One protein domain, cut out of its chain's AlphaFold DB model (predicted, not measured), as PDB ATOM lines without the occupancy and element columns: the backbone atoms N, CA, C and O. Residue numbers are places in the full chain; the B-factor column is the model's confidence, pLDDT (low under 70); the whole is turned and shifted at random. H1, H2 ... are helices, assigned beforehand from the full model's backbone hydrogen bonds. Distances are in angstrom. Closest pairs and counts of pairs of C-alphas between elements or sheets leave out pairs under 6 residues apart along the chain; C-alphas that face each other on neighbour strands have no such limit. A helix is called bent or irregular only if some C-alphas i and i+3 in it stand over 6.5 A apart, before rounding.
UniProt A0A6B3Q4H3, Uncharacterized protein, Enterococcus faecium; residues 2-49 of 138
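Overview. This is residues 2 to 49 of the 138 residues of an uncharacterized protein of Enterococcus faecium (UniProt A0A6B3Q4H3). A helical hairpin makes a rod: the long helix H1 runs the length of it, H2 folds back beside H1 the opposite way, and the short helix H3 turns across the end of the hairpin where H1 begins. The printed part has 48 residues with three named helices, H1, H2 and H3 in that order, and no named strand; the class is all helix. It is only just compact, close to loose, with a radius of gyration of the C-alphas of 11.4 A, and the C-alphas span 33 by 15 by 15 A.

Arrangement. H1, residues 2 to 23, and H2, residues 27 to 41, form a helical hairpin. They touch, with the C-alphas of Ser 20 and Leu 27 the closest at 5.3 A. They run opposite ways at a shallow tilt of 27 degrees. H3, residues 43 to 49, only just touches H1, with 3 pairs of C-alphas within 8 A, and of H1 residues 4 to 5 alone take part. The closest C-alphas of the two are those of Arg 4 and Thr 49, 7.3 A apart, and their lines are about perpendicular at 84 degrees. H2 and H3 are close but not clearly touching; their closest C-alphas, those of Leu 39 and Ile 45, are 6.5 A apart. In H1 every O i to N i+4 pair is within hydrogen-bond range; in H2 9 of 11 are, and in H3 0 of 3, beside 3 of 4 O i to N i+3 pairs.

Along the chain. H1 begins at C-alpha 2 (20.139, 20.633, -26.579) and measures 31.8 A from first to last C-alpha. H2 begins at C-alpha 27 (28.646, 8.538, -6.502) and measures 20.6 A. It is irregular: C-alphas 30 and 33 are 7.5 A apart. H3 measures 10.3 A and ends at C-alpha 49 (30.270, 26.359, -23.012).

Size, cuts and confidence. The two C-alphas farthest apart are those of Asn 24 and His 47, at 33.2 A. The printed part has no cut, and the links H1 to H2 and H2 to H3 are tight. The mean pLDDT of the printed part is 70.9; residues 2 to 8, 33, 36 and 39 to 49 are under 70.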
ATOM      1  N   GLN A   2      20.279  22.046 -26.990       52.59
ATOM      2  CA  GLN A   2      20.139  20.633 -26.579       52.59
ATOM      3  C   GLN A   2      21.426  19.792 -26.701       52.59
ATOM      4  O   GLN A   2      21.787  19.081 -25.768       52.59
ATOM      5  N   HIS A   3      22.176  19.913 -27.803       55.16
ATOM      6  CA  HIS A   3      23.437  19.175 -27.964       55.16
ATOM      7  C   HIS A   3      24.542  19.600 -26.980       55.16
ATOM      8  O   HIS A   3      25.365  18.768 -26.613       55.16
ATOM      9  N   ARG A   4      24.544  20.855 -26.501       57.12
ATOM     10  CA  ARG A   4      25.531  21.343 -25.516       57.12
ATOM     11  C   ARG A   4      25.270  20.776 -24.117       57.12
ATOM     12  O   ARG A   4      26.201  20.320 -23.464       57.12
ATOM     13  N   GLN A   5      24.005  20.707 -23.704       61.44
ATOM     14  CA  GLN A   5      23.605  20.121 -22.417       61.44
ATOM     15  C   GLN A   5      23.931  18.624 -22.331       61.44
ATOM     16  O   GLN A   5      24.422  18.153 -21.308       61.44
ATOM     17  N   ILE A   6      23.722  17.887 -23.428       65.62
ATOM     18  CA  ILE A   6      24.032  16.452 -23.504       65.62
ATOM     19  C   ILE A   6      25.539  16.199 -23.336       65.62
ATOM     20  O   ILE A   6      25.925  15.260 -22.640       65.62
ATOM     21  N   ARG A   7      26.393  17.045 -23.929       64.44
ATOM     22  CA  ARG A   7      27.856  16.901 -23.849       64.44
ATOM     23  C   ARG A   7      28.414  17.218 -22.460       64.44
ATOM     24  O   ARG A   7      29.164  16.409 -21.927       64.44
ATOM     25  N   LEU A   8      27.990  18.325 -21.846       65.81
ATOM     26  CA  LEU A   8      28.345  18.668 -20.459       65.81
ATOM     27  C   LEU A   8      27.965  17.552 -19.481       65.81
ATOM     28  O   LEU A   8      28.774  17.121 -18.664       65.81
ATOM     29  N   TYR A   9      26.733  17.053 -19.599       72.06
ATOM     30  CA  TYR A   9      26.249  15.964 -18.761       72.06
ATOM     31  C   TYR A   9      27.088  14.689 -18.934       72.06
ATOM     32  O   TYR A   9      27.403  14.021 -17.949       72.06
ATOM     33  N   ALA A  10      27.495  14.365 -20.166       70.94
ATOM     34  CA  ALA A  10      28.367  13.225 -20.433       70.94
ATOM     35  C   ALA A  10      29.754  13.382 -19.781       70.94
ATOM     36  O   ALA A  10      30.230  12.428 -19.164       70.94
ATOM     37  N   GLY A  11      30.360  14.574 -19.854       73.25
ATOM     38  CA  GLY A  11      31.647  14.879 -19.215       73.25
ATOM     39  C   GLY A  11      31.599  14.738 -17.691       73.25
ATOM     40  O   GLY A  11      32.361  13.963 -17.115       73.25
ATOM     41  N   PHE A  12      30.626  15.382 -17.039       75.81
ATOM     42  CA  PHE A  12      30.429  15.260 -15.588       75.81
ATOM     43  C   PHE A  12      30.168  13.817 -15.146       75.81
ATOM     44  O   PHE A  12      30.674  13.363 -14.119       75.81
ATOM     45  N   ARG A  13      29.386  13.068 -15.929       79.56
ATOM     46  CA  ARG A  13      29.118  11.658 -15.645       79.56
ATOM     47  C   ARG A  13      30.388  10.805 -15.742       79.56
ATOM     48  O   ARG A  13      30.539   9.884 -14.943       79.56
ATOM     49  N   ALA A  14      31.288  11.106 -16.680       79.62
ATOM     50  CA  ALA A  14      32.568  10.417 -16.815       79.62
ATOM     51  C   ALA A  14      33.510  10.708 -15.632       79.62
ATOM     52  O   ALA A  14      34.054   9.769 -15.050       79.62
ATOM     53  N   GLU A  15      33.637  11.972 -15.212       79.25
ATOM     54  CA  GLU A  15      34.427  12.336 -14.024       79.25
ATOM     55  C   GLU A  15      33.872  11.667 -12.752       79.25
ATOM     56  O   GLU A  15      34.621  11.080 -11.969       79.25
ATOM     57  N   LEU A  16      32.547  11.648 -12.570       82.50
ATOM     58  CA  LEU A  16      31.933  10.928 -11.451       82.50
ATOM     59  C   LEU A  16      32.171   9.419 -11.497       82.50
ATOM     60  O   LEU A  16      32.335   8.804 -10.443       82.50
ATOM     61  N   GLN A  17      32.169   8.803 -12.683       82.25
ATOM     62  CA  GLN A  17      32.475   7.380 -12.837       82.25
ATOM     63  C   GLN A  17      33.916   7.083 -12.411       82.25
ATOM     64  O   GLN A  17      34.162   6.092 -11.715       82.25
ATOM     65  N   PHE A  18      34.854   7.954 -12.787       82.88
ATOM     66  CA  PHE A  18      36.248   7.865 -12.367       82.88
ATOM     67  C   PHE A  18      36.371   7.915 -10.837       82.88
ATOM     68  O   PHE A  18      36.887   6.971 -10.236       82.88
ATOM     69  N   TYR A  19      35.806   8.936 -10.185       79.06
ATOM     70  CA  TYR A  19      35.860   9.054  -8.721       79.06
ATOM     71  C   TYR A  19      35.093   7.946  -7.994       79.06
ATOM     72  O   TYR A  19      35.543   7.476  -6.952       79.06
ATOM     73  N   SER A  20      33.971   7.485  -8.554       85.62
ATOM     74  CA  SER A  20      33.215   6.347  -8.011       85.62
ATOM     75  C   SER A  20      34.080   5.089  -7.938       85.62
ATOM     76  O   SER A  20      34.048   4.355  -6.952       85.62
ATOM     77  N   THR A  21      34.884   4.871  -8.980       86.69
ATOM     78  CA  THR A  21      35.816   3.742  -9.067       86.69
ATOM     79  C   THR A  21      36.971   3.915  -8.083       86.69
ATOM     80  O   THR A  21      37.281   2.986  -7.342       86.69
ATOM     81  N   LEU A  22      37.563   5.113  -8.022       87.81
ATOM     82  CA  LEU A  22      38.678   5.427  -7.125       87.81
ATOM     83  C   LEU A  22      38.313   5.258  -5.642       87.81
ATOM     84  O   LEU A  22      39.103   4.741  -4.859       87.81
ATOM     85  N   LEU A  23      37.112   5.694  -5.260       88.88
ATOM     86  CA  LEU A  23      36.639   5.690  -3.874       88.88
ATOM     87  C   LEU A  23      35.845   4.429  -3.509       88.88
ATOM     88  O   LEU A  23      35.432   4.285  -2.360       88.88
ATOM     89  N   ASN A  24      35.617   3.529  -4.471       89.69
ATOM     90  CA  ASN A  24      34.751   2.358  -4.335       89.69
ATOM     91  C   ASN A  24      33.355   2.706  -3.773       89.69
ATOM     92  O   ASN A  24      32.827   2.042  -2.879       89.69
ATOM     93  N   GLN A  25      32.760   3.785  -4.284       85.75
ATOM     94  CA  GLN A  25      31.418   4.240  -3.919       85.75
ATOM     95  C   GLN A  25      30.626   4.619  -5.164       85.75
ATOM     96  O   GLN A  25      31.167   5.189  -6.100       85.75
ATOM     97  N   ASN A  26      29.318   4.361  -5.181       84.38
ATOM     98  CA  ASN A  26      28.473   4.694  -6.330       84.38
ATOM     99  C   ASN A  26      28.014   6.163  -6.291       84.38
ATOM    100  O   ASN A  26      26.847   6.454  -6.031       84.38
ATOM    101  N   LEU A  27      28.936   7.098  -6.539       79.94
ATOM    102  CA  LEU A  27      28.646   8.538  -6.502       79.94
ATOM    103  C   LEU A  27      27.637   8.958  -7.573       79.94
ATOM    104  O   LEU A  27      26.854   9.879  -7.353       79.94
ATOM    105  N   ILE A  28      27.604   8.255  -8.709       79.81
ATOM    106  CA  ILE A  28      26.631   8.506  -9.781       79.81
ATOM    107  C   ILE A  28      25.202   8.336  -9.271       79.81
ATOM    108  O   ILE A  28      24.345   9.172  -9.566       79.81
ATOM    109  N   TYR A  29      24.939   7.286  -8.494       79.00
ATOM    110  CA  TYR A  29      23.613   7.054  -7.930       79.00
ATOM    111  C   TYR A  29      23.159   8.220  -7.037       79.00
ATOM    112  O   TYR A  29      22.018   8.657  -7.142       79.00
ATOM    113  N   TYR A  30      24.064   8.775  -6.229       75.38
ATOM    114  CA  TYR A  30      23.735   9.845  -5.284       75.38
ATOM    115  C   TYR A  30      23.678  11.244  -5.912       75.38
ATOM    116  O   TYR A  30      22.900  12.083  -5.465       75.38
ATOM    117  N   LEU A  31      24.491  11.512  -6.939       79.00
ATOM    118  CA  LEU A  31      24.701  12.868  -7.459       79.00
ATOM    119  C   LEU A  31      24.084  13.120  -8.839       79.00
ATOM    120  O   LEU A  31      23.951  14.278  -9.232       79.00
ATOM    121  N   SER A  32      23.673  12.081  -9.576       72.69
ATOM    122  CA  SER A  32      23.174  12.232 -10.957       72.69
ATOM    123  C   SER A  32      22.003  13.211 -11.085       72.69
ATOM    124  O   SER A  32      22.027  14.079 -11.958       72.69
ATOM    125  N   SER A  33      21.008  13.129 -10.196       69.62
ATOM    126  CA  SER A  33      19.869  14.055 -10.202       69.62
ATOM    127  C   SER A  33      20.280  15.483  -9.841       69.62
ATOM    128  O   SER A  33      19.792  16.423 -10.460       69.62
ATOM    129  N   TYR A  34      21.208  15.662  -8.896       72.44
ATOM    130  CA  TYR A  34      21.717  16.985  -8.525       72.44
ATOM    131  C   TYR A  34      22.474  17.648  -9.677       72.44
ATOM    132  O   TYR A  34      22.238  18.819  -9.953       72.44
ATOM    133  N   ILE A  35      23.319  16.901 -10.393       71.31
ATOM    134  CA  ILE A  35      24.051  17.406 -11.565       71.31
ATOM    135  C   ILE A  35      23.095  17.789 -12.685       71.31
ATOM    136  O   ILE A  35      23.244  18.856 -13.275       71.31
ATOM    137  N   PHE A  36      22.086  16.960 -12.958       69.44
ATOM    138  CA  PHE A  36      21.065  17.275 -13.954       69.44
ATOM    139  C   PHE A  36      20.347  18.594 -13.630       69.44
ATOM    140  O   PHE A  36      20.247  19.469 -14.489       69.44
ATOM    141  N   TRP A  37      19.912  18.775 -12.379       70.56
ATOM    142  CA  TRP A  37      19.245  20.006 -11.953       70.56
ATOM    143  C   TRP A  37      20.181  21.214 -11.900       70.56
ATOM    144  O   TRP A  37      19.745  22.305 -12.245       70.56
ATOM    145  N   MET A  38      21.459  21.043 -11.549       70.19
ATOM    146  CA  MET A  38      22.452  22.123 -11.609       70.19
ATOM    147  C   MET A  38      22.672  22.599 -13.049       70.19
ATOM    148  O   MET A  38      22.647  23.800 -13.304       70.19
ATOM    149  N   LEU A  39      22.824  21.664 -13.993       67.12
ATOM    150  CA  LEU A  39      23.038  21.966 -15.411       67.12
ATOM    151  C   LEU A  39      21.827  22.637 -16.068       67.12
ATOM    152  O   LEU A  39      22.006  23.377 -17.026       67.12
ATOM    153  N   ILE A  40      20.609  22.370 -15.591       66.50
ATOM    154  CA  ILE A  40      19.377  22.976 -16.125       66.50
ATOM    155  C   ILE A  40      19.003  24.265 -15.382       66.50
ATOM    156  O   ILE A  40      18.467  25.188 -15.991       66.50
ATOM    157  N   GLY A  41      19.266  24.332 -14.076       61.28
ATOM    158  CA  GLY A  41      18.880  25.440 -13.202       61.28
ATOM    159  C   GLY A  41      19.841  26.629 -13.215       61.28
ATOM    160  O   GLY A  41      19.413  27.730 -12.882       61.28
ATOM    161  N   ASN A  42      21.101  26.437 -13.625       62.72
ATOM    162  CA  ASN A  42      22.095  27.507 -13.735       62.72
ATOM    163  C   ASN A  42      22.482  27.761 -15.204       62.72
ATOM    164  O   ASN A  42      23.430  27.147 -15.703       62.72
ATOM    165  N   PRO A  43      21.808  28.692 -15.906       57.06
ATOM    166  CA  PRO A  43      22.134  29.029 -17.294       57.06
ATOM    167  C   PRO A  43      23.547  29.619 -17.469       57.06
ATOM    168  O   PRO A  43      24.082  29.616 -18.578       57.06
ATOM    169  N   GLU A  44      24.189  30.075 -16.392       52.91
ATOM    170  CA  GLU A  44      25.586  30.533 -16.389       52.91
ATOM    171  C   GLU A  44      26.595  29.387 -16.570       52.91
ATOM    172  O   GLU A  44      27.647  29.592 -17.169       52.91
ATOM    173  N   ILE A  45      26.255  28.142 -16.200       56.94
ATOM    174  CA  ILE A  45      27.093  26.970 -16.532       56.94
ATOM    175  C   ILE A  45      27.170  26.783 -18.056       56.94
ATOM    176  O   ILE A  45      28.135  26.230 -18.580       56.94
ATOM    177  N   HIS A  46      26.184  27.289 -18.802       50.56
ATOM    178  CA  HIS A  46      26.227  27.296 -20.259       50.56
ATOM    179  C   HIS A  46      27.095  28.421 -20.841       50.56
ATOM    180  O   HIS A  46      27.527  28.286 -21.988       50.56
ATOM    181  N   HIS A  47      27.382  29.493 -20.090       48.56
ATOM    182  CA  HIS A  47      28.297  30.553 -20.540       48.56
ATOM    183  C   HIS A  47      29.744  30.044 -20.616       48.56
ATOM    184  O   HIS A  47      30.442  30.367 -21.568       48.56
ATOM    185  N   TYR A  48      30.130  29.107 -19.745       50.91
ATOM    186  CA  TYR A  48      31.387  28.349 -19.856       50.91
ATOM    187  C   TYR A  48      31.419  27.346 -21.031       50.91
ATOM    188  O   TYR A  48      32.379  26.599 -21.185       50.91
ATOM    189  N   THR A  49      30.374  27.295 -21.872       52.59
ATOM    190  CA  THR A  49      30.270  26.359 -23.012       52.59
ATOM    191  C   THR A  49      29.976  27.012 -24.356       52.59
ATOM    192  O   THR A  49      29.578  26.326 -25.304       52.59
TER     193      THR A  49